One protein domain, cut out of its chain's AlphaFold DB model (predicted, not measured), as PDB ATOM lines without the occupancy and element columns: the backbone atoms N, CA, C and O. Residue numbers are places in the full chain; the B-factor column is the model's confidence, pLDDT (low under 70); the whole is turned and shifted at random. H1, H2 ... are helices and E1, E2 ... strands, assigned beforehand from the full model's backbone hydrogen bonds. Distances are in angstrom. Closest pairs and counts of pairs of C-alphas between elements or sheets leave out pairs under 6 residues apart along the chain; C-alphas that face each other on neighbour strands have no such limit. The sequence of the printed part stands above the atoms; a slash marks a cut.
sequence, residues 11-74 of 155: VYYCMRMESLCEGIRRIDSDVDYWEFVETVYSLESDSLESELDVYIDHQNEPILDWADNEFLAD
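Overview. This is residues 11 to 74 of the 155 residues of an uncharacterized protein of Lactuca saligna (UniProt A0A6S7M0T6). A small antiparallel sheet of three strands, E2, E1 and E3, is covered on one face by a single long helix, H2, which runs along the strands. The sheet stands between H2 and a loose group of three short helices, H1, H3 and H4, with H4 farthest from the mean of the C-alphas, and residues 29 to 34, of which 30 to 34 belong to H2, stick out at another corner. The printed part has 64 residues, with four named helices and three named strands in the order E1, H1, E2, H2, E3, H3, H4, and its class is mixed, helices and strands. The order across the sheet is E2, E1, E3. The whole is only just compact, close to loose, with a radius of gyration of the C-alphas of 12.6 A, and its outline is only just flat, with spans of 35 by 28 by 16 A.

Along the chain. The printed part begins with strand E1, residues 11 to 15, from C-alpha 11 at (-14.925, -21.983, 27.207) over 14.1 A to C-alpha 15. Helix H1, residues 20 to 23, follows, and then the short strand E2, residues 25 to 27. Helix H2, residues 30 to 46, is the longest helix, 24.9 A from C-alpha 30 at (-6.850, -20.859, 36.671) to C-alpha 46. Strand E3, residues 52 to 57, is the longest strand, at 16.4 A. Helix H3, residues 63 to 68, measures 8.7 A, and helix H4, residues 70 to 73, ends at C-alpha 73 at (-34.702, -10.229, 19.964).

Arrangement. E1 is the inner strand of the sheet, and E2 and E3 are its edge strands. E1 and E3 are antiparallel at 155 degrees, with N 12 and O 55 at 2.8 A and N 53 and O 14 at 2.9 A, both within hydrogen-bond range. E2 and E1 are antiparallel at 142 degrees, with N 27 and O 11 at 2.8 A and N 13 and O 25 at 2.9 A, also within range. H2 is on the sheet, at a height over the sheet of 9.6 A, and the sheet E2, E1, E3 with H2 on one face forms two layers, a helix layer on a sheet layer. It lies over E1 and E3 and only just over E2, on which 3 of its C-alphas fall, and it runs along the strands, at 25 degrees to E1 on the local plane. The closest C-alphas of E2 and H2 are those of Ile 27 and Tyr 33, 6.0 A apart. E2, H2 and E3 form a split strand-helix-strand unit, two strands running the same way with E1 between them in the sheet, and its crossover is right-handed. H1 only grazes the sheet with residues 20 to 23, and H3 only grazes it with residues 63 to 64. H1 and H3 touch, the closest C-alphas being those of Cys 21 and Ala 67 at 4.4 A. H1 and H4 only just touch, with 3 pairs of C-alphas within 8 A, the closest those of Cys 21 and Glu 70 at 6.5 A. H3 and H4 meet only through their link. H4 is not on the sheet, and H2 is apart from H1, H3 and H4. In H3 every O i to N i+4 pair is within hydrogen-bond range, in H2 12 of 13 are, and H1 and H4 are too short for such a pair; of O i to N i+3 pairs, H1 has 0 of 1 and H4 has 1 of 1 within range.

Size, cuts and confidence. The C-alphas farthest apart, those of Ser 45 and Leu 72, are 35.1 A apart. The printed part has no cut, and its six links between named elements are tight. The mean pLDDT of the printed part is 80.0; it is under 70 at residues 44 to 50, 60 to 62 and 69 to 74.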
ATOM      1  N   VAL A  11     -13.911 -21.205  26.489       88.44
ATOM      2  CA  VAL A  11     -14.925 -21.983  27.207       88.44
ATOM      3  C   VAL A  11     -15.709 -21.019  28.084       88.44
ATOM      4  O   VAL A  11     -15.115 -20.144  28.717       88.44
ATOM      5  N   TYR A  12     -17.024 -21.182  28.117       91.06
ATOM      6  CA  TYR A  12     -17.930 -20.364  28.908       91.06
ATOM      7  C   TYR A  12     -18.861 -21.241  29.732       91.06
ATOM      8  O   TYR A  12     -19.095 -22.400  29.388       91.06
ATOM      9  N   TYR A  13     -19.417 -20.678  30.792       92.19
ATOM     10  CA  TYR A  13     -20.480 -21.306  31.557       92.19
ATOM     11  C   TYR A  13     -21.549 -20.291  31.952       92.19
ATOM     12  O   TYR A  13     -21.262 -19.100  32.046       92.19
ATOM     13  N   CYS A  14     -22.770 -20.770  32.164       91.44
ATOM     14  CA  CYS A  14     -23.914 -19.982  32.618       91.44
ATOM     15  C   CYS A  14     -24.783 -20.848  33.532       91.44
ATOM     16  O   CYS A  14     -24.907 -22.054  33.302       91.44
ATOM     17  N   MET A  15     -25.389 -20.263  34.565       88.88
ATOM     18  CA  MET A  15     -26.401 -20.984  35.339       88.88
ATOM     19  C   MET A  15     -27.643 -21.189  34.466       88.88
ATOM     20  O   MET A  15     -28.042 -20.279  33.745       88.88
ATOM     21  N   ARG A  16     -28.262 -22.374  34.520       81.25
ATOM     22  CA  ARG A  16     -29.371 -22.759  33.624       81.25
ATOM     23  C   ARG A  16     -30.636 -21.906  33.783       81.25
ATOM     24  O   ARG A  16     -31.488 -21.887  32.902       81.25
ATOM     25  N   MET A  17     -30.763 -21.216  34.914       80.44
ATOM     26  CA  MET A  17     -31.853 -20.281  35.207       80.44
ATOM     27  C   MET A  17     -31.463 -18.808  35.008       80.44
ATOM     28  O   MET A  17     -32.289 -17.932  35.248       80.44
ATOM     29  N   GLU A  18     -30.229 -18.519  34.590       84.06
ATOM     30  CA  GLU A  18     -29.792 -17.167  34.241       84.06
ATOM     31  C   GLU A  18     -29.832 -16.971  32.724       84.06
ATOM     32  O   GLU A  18     -29.552 -17.890  31.952       84.06
ATOM     33  N   SER A  19     -30.171 -15.755  32.296       85.38
ATOM     34  CA  SER A  19     -30.057 -15.360  30.895       85.38
ATOM     35  C   SER A  19     -28.591 -15.325  30.468       85.38
ATOM     36  O   SER A  19     -27.691 -15.066  31.275       85.38
ATOM     37  N   LEU A  20     -28.329 -15.546  29.178       86.75
ATOM     38  CA  LEU A  20     -26.957 -15.534  28.674       86.75
ATOM     39  C   LEU A  20     -26.349 -14.137  28.777       86.75
ATOM     40  O   LEU A  20     -25.171 -14.021  29.101       86.75
ATOM     41  N   CYS A  21     -27.136 -13.086  28.543       84.19
ATOM     42  CA  CYS A  21     -26.678 -11.700  28.667       84.19
ATOM     43  C   CYS A  21     -26.138 -11.339  30.062       84.19
ATOM     44  O   CYS A  21     -25.228 -10.518  30.167       84.19
ATOM     45  N   GLU A  22     -26.677 -11.931  31.129       84.12
ATOM     46  CA  GLU A  22     -26.320 -11.587  32.509       84.12
ATOM     47  C   GLU A  22     -25.409 -12.635  33.164       84.12
ATOM     48  O   GLU A  22     -24.477 -12.287  33.892       84.12
ATOM     49  N   GLY A  23     -25.657 -13.916  32.888       87.75
ATOM     50  CA  GLY A  23     -25.038 -15.037  33.590       87.75
ATOM     51  C   GLY A  23     -23.811 -15.637  32.913       87.75
ATOM     52  O   GLY A  23     -23.089 -16.413  33.547       87.75
ATOM     53  N   ILE A  24     -23.528 -15.308  31.645       91.06
ATOM     54  CA  ILE A  24     -22.424 -15.956  30.934       91.06
ATOM     55  C   ILE A  24     -21.053 -15.495  31.444       91.06
ATOM     56  O   ILE A  24     -20.719 -14.310  31.484       91.06
ATOM     57  N   ARG A  25     -20.198 -16.460  31.789       90.88
ATOM     58  CA  ARG A  25     -18.829 -16.222  32.264       90.88
ATOM     59  C   ARG A  25     -17.833 -17.014  31.441       90.88
ATOM     60  O   ARG A  25     -18.079 -18.166  31.094       90.88
ATOM     61  N   ARG A  26     -16.691 -16.403  31.118       90.94
ATOM     62  CA  ARG A  26     -15.600 -17.056  30.382       90.94
ATOM     63  C   ARG A  26     -14.586 -17.658  31.346       90.94
ATOM     64  O   ARG A  26     -14.185 -16.999  32.295       90.94
ATOM     65  N   ILE A  27     -14.109 -18.858  31.039       91.12
ATOM     66  CA  ILE A  27     -13.003 -19.505  31.747       91.12
ATOM     67  C   ILE A  27     -11.727 -19.292  30.928       91.12
ATOM     68  O   ILE A  27     -11.502 -19.986  29.933       91.12
ATOM     69  N   ASP A  28     -10.891 -18.325  31.318       88.12
ATOM     70  CA  ASP A  28      -9.628 -18.031  30.620       88.12
ATOM     71  C   ASP A  28      -8.372 -18.180  31.494       88.12
ATOM     72  O   ASP A  28      -7.247 -18.259  30.977       88.12
ATOM     73  N   SER A  29      -8.566 -18.308  32.804       88.69
ATOM     74  CA  SER A  29      -7.513 -18.429  33.796       88.69
ATOM     75  C   SER A  29      -7.780 -19.540  34.816       88.69
ATOM     76  O   SER A  29      -8.884 -20.066  34.955       88.69
ATOM     77  N   ASP A  30      -6.736 -19.891  35.574       89.25
ATOM     78  CA  ASP A  30      -6.850 -20.859  36.671       89.25
ATOM     79  C   ASP A  30      -7.767 -20.332  37.793       89.25
ATOM     80  O   ASP A  30      -8.332 -21.125  38.539       89.25
ATOM     81  N   VAL A  31      -7.912 -19.006  37.924       92.44
ATOM     82  CA  VAL A  31      -8.800 -18.379  38.917       92.44
ATOM     83  C   VAL A  31     -10.257 -18.622  38.539       92.44
ATOM     84  O   VAL A  31     -11.011 -19.116  39.372       92.44
ATOM     85  N   ASP A  32     -10.617 -18.380  37.279       90.44
ATOM     86  CA  ASP A  32     -11.985 -18.590  36.784       90.44
ATOM     87  C   ASP A  32     -12.371 -20.071  36.843       90.44
ATOM     88  O   ASP A  32     -13.507 -20.420  37.147       90.44
ATOM     89  N   TYR A  33     -11.409 -20.966  36.598       90.44
ATOM     90  CA  TYR A  33     -11.624 -22.402  36.764       90.44
ATOM     91  C   TYR A  33     -11.997 -22.760  38.209       90.44
ATOM     92  O   TYR A  33     -12.903 -23.562  38.427       90.44
ATOM     93  N   TRP A  34     -11.325 -22.175  39.206       92.38
ATOM     94  CA  TRP A  34     -11.678 -22.417  40.607       92.38
ATOM     95  C   TRP A  34     -13.031 -21.815  40.982       92.38
ATOM     96  O   TRP A  34     -13.770 -22.466  41.714       92.38
ATOM     97  N   GLU A  35     -13.379 -20.640  40.451       91.56
ATOM     98  CA  GLU A  35     -14.712 -20.046  40.629       91.56
ATOM     99  C   GLU A  35     -15.807 -20.944  40.034       91.56
ATOM    100  O   GLU A  35     -16.819 -21.207  40.686       91.56
ATOM    101  N   PHE A  36     -15.586 -21.488  38.836       91.19
ATOM    102  CA  PHE A  36     -16.473 -22.473  38.219       91.19
ATOM    103  C   PHE A  36     -16.654 -23.708  39.116       91.19
ATOM    104  O   PHE A  36     -17.781 -24.118  39.383       91.19
ATOM    105  N   VAL A  37     -15.559 -24.279  39.629       90.69
ATOM    106  CA  VAL A  37     -15.612 -25.456  40.510       90.69
ATOM    107  C   VAL A  37     -16.368 -25.152  41.807       90.69
ATOM    108  O   VAL A  37     -17.207 -25.945  42.225       90.69
ATOM    109  N   GLU A  38     -16.096 -24.010  42.441       90.56
ATOM    110  CA  GLU A  38     -16.792 -23.575  43.658       90.56
ATOM    111  C   GLU A  38     -18.289 -23.367  43.409       90.56
ATOM    112  O   GLU A  38     -19.112 -23.788  44.224       90.56
ATOM    113  N   THR A  39     -18.639 -22.789  42.258       87.88
ATOM    114  CA  THR A  39     -20.027 -22.607  41.824       87.88
ATOM    115  C   THR A  39     -20.720 -23.965  41.719       87.88
ATOM    116  O   THR A  39     -21.717 -24.189  42.396       87.88
ATOM    117  N   VAL A  40     -20.148 -24.918  40.974       87.06
ATOM    118  CA  VAL A  40     -20.726 -26.265  40.795       87.06
ATOM    119  C   VAL A  40     -20.944 -26.985  42.134       87.06
ATOM    120  O   VAL A  40     -22.016 -27.539  42.363       87.06
ATOM    121  N   TYR A  41     -19.968 -26.942  43.047       84.94
ATOM    122  CA  TYR A  41     -20.111 -27.568  44.368       84.94
ATOM    123  C   TYR A  41     -21.135 -26.873  45.270       84.94
ATOM    124  O   TYR A  41     -21.757 -27.527  46.105       84.94
ATOM    125  N   SER A  42     -21.312 -25.561  45.120       84.44
ATOM    126  CA  SER A  42     -22.345 -24.823  45.852       84.44
ATOM    127  C   SER A  42     -23.742 -25.201  45.348       84.44
ATOM    128  O   SER A  42     -24.643 -25.415  46.158       84.44
ATOM    129  N   LEU A  43     -23.902 -25.393  44.032       78.56
ATOM    130  CA  LEU A  43     -25.163 -25.820  43.415       78.56
ATOM    131  C   LEU A  43     -25.615 -27.210  43.900       78.56
ATOM    132  O   LEU A  43     -26.787 -27.380  44.222       78.56
ATOM    133  N   GLU A  44     -24.692 -28.171  44.053       68.00
ATOM    134  CA  GLU A  44     -25.005 -29.511  44.593       68.00
ATOM    135  C   GLU A  44     -25.619 -29.479  46.006       68.00
ATOM    136  O   GLU A  44     -26.268 -30.444  46.421       68.00
ATOM    137  N   SER A  45     -25.403 -28.398  46.763       66.62
ATOM    138  CA  SER A  45     -25.856 -28.284  48.149       66.62
ATOM    139  C   SER A  45     -27.197 -27.568  48.336       66.62
ATOM    140  O   SER A  45     -27.862 -27.835  49.339       66.62
ATOM    141  N   ASP A  46     -27.611 -26.716  47.391       63.16
ATOM    142  CA  ASP A  46     -28.736 -25.788  47.587       63.16
ATOM    143  C   ASP A  46     -30.028 -26.154  46.827       63.16
ATOM    144  O   ASP A  46     -31.108 -25.807  47.305       63.16
ATOM    145  N   SER A  47     -29.993 -26.895  45.709       57.03
ATOM    146  CA  SER A  47     -31.221 -27.398  45.062       57.03
ATOM    147  C   SER A  47     -30.934 -28.423  43.960       57.03
ATOM    148  O   SER A  47     -29.954 -28.314  43.236       57.03
ATOM    149  N   LEU A  48     -31.840 -29.388  43.772       57.72
ATOM    150  CA  LEU A  48     -31.797 -30.397  42.697       57.72
ATOM    151  C   LEU A  48     -31.999 -29.807  41.286       57.72
ATOM    152  O   LEU A  48     -31.853 -30.526  40.302       57.72
ATOM    153  N   GLU A  49     -32.363 -28.528  41.193       61.31
ATOM    154  CA  GLU A  49     -32.726 -27.857  39.937       61.31
ATOM    155  C   GLU A  49     -31.665 -26.870  39.444       61.31
ATOM    156  O   GLU A  49     -31.768 -26.342  38.337       61.31
ATOM    157  N   SER A  50     -30.636 -26.608  40.251       68.75
ATOM    158  CA  SER A  50     -29.551 -25.732  39.840       68.75
ATOM    159  C   SER A  50     -28.563 -26.548  39.012       68.75
ATOM    160  O   SER A  50     -27.701 -27.248  39.539       68.75
ATOM    161  N   GLU A  51     -28.714 -26.470  37.694       80.56
ATOM    162  CA  GLU A  51     -27.786 -27.040  36.721       80.56
ATOM    163  C   GLU A  51     -26.997 -25.914  36.032       80.56
ATOM    164  O   GLU A  51     -27.395 -24.743  36.038       80.56
ATOM    165  N   LEU A  52     -25.843 -26.260  35.470       88.88
ATOM    166  CA  LEU A  52     -24.922 -25.321  34.848       88.88
ATOM    167  C   LEU A  52     -24.690 -25.736  33.398       88.88
ATOM    168  O   LEU A  52     -24.296 -26.873  33.134       88.88
ATOM    169  N   ASP A  53     -24.893 -24.811  32.469       89.06
ATOM    170  CA  ASP A  53     -24.654 -25.056  31.054       89.06
ATOM    171  C   ASP A  53     -23.245 -24.581  30.681       89.06
ATOM    172  O   ASP A  53     -22.801 -23.501  31.079       89.06
ATOM    173  N   VAL A  54     -22.521 -25.402  29.916       90.25
ATOM    174  CA  VAL A  54     -21.143 -25.129  29.484       90.25
ATOM    175  C   VAL A  54     -21.098 -25.009  27.966       90.25
ATOM    176  O   VAL A  54     -21.536 -25.903  27.244       90.25
ATOM    177  N   TYR A  55     -20.501 -23.924  27.481       88.50
ATOM    178  CA  TYR A  55     -20.405 -23.587  26.067       88.50
ATOM    179  C   TYR A  55     -18.947 -23.635  25.618       88.50
ATOM    180  O   TYR A  55     -18.063 -23.049  26.246       88.50
ATOM    181  N   ILE A  56     -18.686 -24.329  24.513       87.31
ATOM    182  CA  ILE A  56     -17.350 -24.443  23.925       87.31
ATOM    183  C   ILE A  56     -17.382 -23.761  22.569       87.31
ATOM    184  O   ILE A  56     -18.021 -24.236  21.630       87.31
ATOM    185  N   ASP A  57     -16.666 -22.651  22.468       84.12
ATOM    186  CA  ASP A  57     -16.529 -21.921  21.222       84.12
ATOM    187  C   ASP A  57     -15.294 -22.428  20.468       84.12
ATOM    188  O   ASP A  57     -14.135 -22.247  20.859       84.12
ATOM    189  N   HIS A  58     -15.575 -23.132  19.374       76.69
ATOM    190  CA  HIS A  58     -14.573 -23.718  18.494       76.69
ATOM    191  C   HIS A  58     -14.055 -22.743  17.432       76.69
ATOM    192  O   HIS A  58     -13.020 -23.016  16.823       76.69
ATOM    193  N   GLN A  59     -14.772 -21.650  17.164       72.06
ATOM    194  CA  GLN A  59     -14.504 -20.762  16.030       72.06
ATOM    195  C   GLN A  59     -14.078 -19.353  16.458       72.06
ATOM    196  O   GLN A  59     -13.758 -18.535  15.597       72.06
ATOM    197  N   ASN A  60     -13.994 -19.089  17.767       66.19
ATOM    198  CA  ASN A  60     -13.841 -17.743  18.320       66.19
ATOM    199  C   ASN A  60     -14.948 -16.799  17.835       66.19
ATOM    200  O   ASN A  60     -14.713 -15.597  17.686       66.19
ATOM    201  N   GLU A  61     -16.137 -17.344  17.556       68.69
ATOM    202  CA  GLU A  61     -17.305 -16.508  17.329       68.69
ATOM    203  C   GLU A  61     -17.790 -16.039  18.701       68.69
ATOM    204  O   GLU A  61     -18.044 -16.869  19.575       68.69
ATOM    205  N   PRO A  62     -17.869 -14.722  18.939       69.56
ATOM    206  CA  PRO A  62     -18.140 -14.198  20.263       69.56
ATOM    207  C   PRO A  62     -19.567 -14.566  20.667       69.56
ATOM    208  O   PRO A  62     -20.511 -13.836  20.390       69.56
ATOM    209  N   ILE A  63     -19.720 -15.682  21.382       76.38
ATOM    210  CA  ILE A  63     -20.960 -16.042  22.082       76.38
ATOM    211  C   ILE A  63     -21.423 -14.870  22.965       76.38
ATOM    212  O   ILE A  63     -22.618 -14.672  23.145       76.38
ATOM    213  N   LEU A  64     -20.488 -14.048  23.450       73.38
ATOM    214  CA  LEU A  64     -20.775 -12.797  24.152       73.38
ATOM    215  C   LEU A  64     -21.583 -11.803  23.297       73.38
ATOM    216  O   LEU A  64     -22.529 -11.212  23.800       73.38
ATOM    217  N   ASP A  65     -21.290 -11.673  21.999       78.12
ATOM    218  CA  ASP A  65     -22.057 -10.800  21.099       78.12
ATOM    219  C   ASP A  65     -23.473 -11.358  20.852       78.12
ATOM    220  O   ASP A  65     -24.399 -10.606  20.548       78.12
ATOM    221  N   TRP A  66     -23.663 -12.680  20.946       77.88
ATOM    222  CA  TRP A  66     -24.993 -13.300  20.876       77.88
ATOM    223  C   TRP A  66     -25.773 -13.107  22.172       77.88
ATOM    224  O   TRP A  66     -26.961 -12.806  22.111       77.88
ATOM    225  N   ALA A  67     -25.097 -13.233  23.314       77.81
ATOM    226  CA  ALA A  67     -25.658 -12.966  24.628       77.81
ATOM    227  C   ALA A  67     -26.155 -11.514  24.727       77.81
ATOM    228  O   ALA A  67     -27.313 -11.285  25.052       77.81
ATOM    229  N   ASP A  68     -25.347 -10.531  24.321       76.69
ATOM    230  CA  ASP A  68     -25.738  -9.112  24.334       76.69
ATOM    231  C   ASP A  68     -26.950  -8.804  23.429       76.69
ATOM    232  O   ASP A  68     -27.710  -7.864  23.679       76.69
ATOM    233  N   ASN A  69     -27.158  -9.603  22.378       69.12
ATOM    234  CA  ASN A  69     -28.274  -9.445  21.447       69.12
ATOM    235  C   ASN A  69     -29.580 -10.111  21.917       69.12
ATOM    236  O   ASN A  69     -30.613  -9.887  21.280       69.12
ATOM    237  N   GLU A  70     -29.572 -10.875  23.013       63.28
ATOM    238  CA  GLU A  70     -30.771 -11.490  23.609       63.28
ATOM    239  C   GLU A  70     -31.841 -10.426  23.920       63.28
ATOM    240  O   GLU A  70     -32.995 -10.551  23.510       63.28
ATOM    241  N   PHE A  71     -31.423  -9.286  24.481       55.34
ATOM    242  CA  PHE A  71     -32.289  -8.134  24.777       55.34
ATOM    243  C   PHE A  71     -32.931  -7.470  23.549       55.34
ATOM    244  O   PHE A  71     -33.883  -6.701  23.687       55.34
ATOM    245  N   LEU A  72     -32.386  -7.686  22.350       53.72
ATOM    246  CA  LEU A  72     -32.873  -7.055  21.118       53.72
ATOM    247  C   LEU A  72     -33.839  -7.953  20.340       53.72
ATOM    248  O   LEU A  72     -34.570  -7.446  19.485       53.72
ATOM    249  N   ALA A  73     -33.829  -9.259  20.612       53.75
ATOM    250  CA  ALA A  73     -34.702 -10.229  19.964       53.75
ATOM    251  C   ALA A  73     -36.019 -10.429  20.727       53.75
ATOM    252  O   ALA A  73     -37.050 -10.643  20.086       53.75
ATOM    253  N   ASP A  74     -35.999 -10.305  22.056       49.25
ATOM    254  CA  ASP A  74     -37.153 -10.593  22.903       49.25
ATOM    255  C   ASP A  74     -37.866  -9.309  23.353       49.25
ATOM    256  O   ASP A  74     -37.620  -8.718  24.401       49.25
TER     257      ASP A  74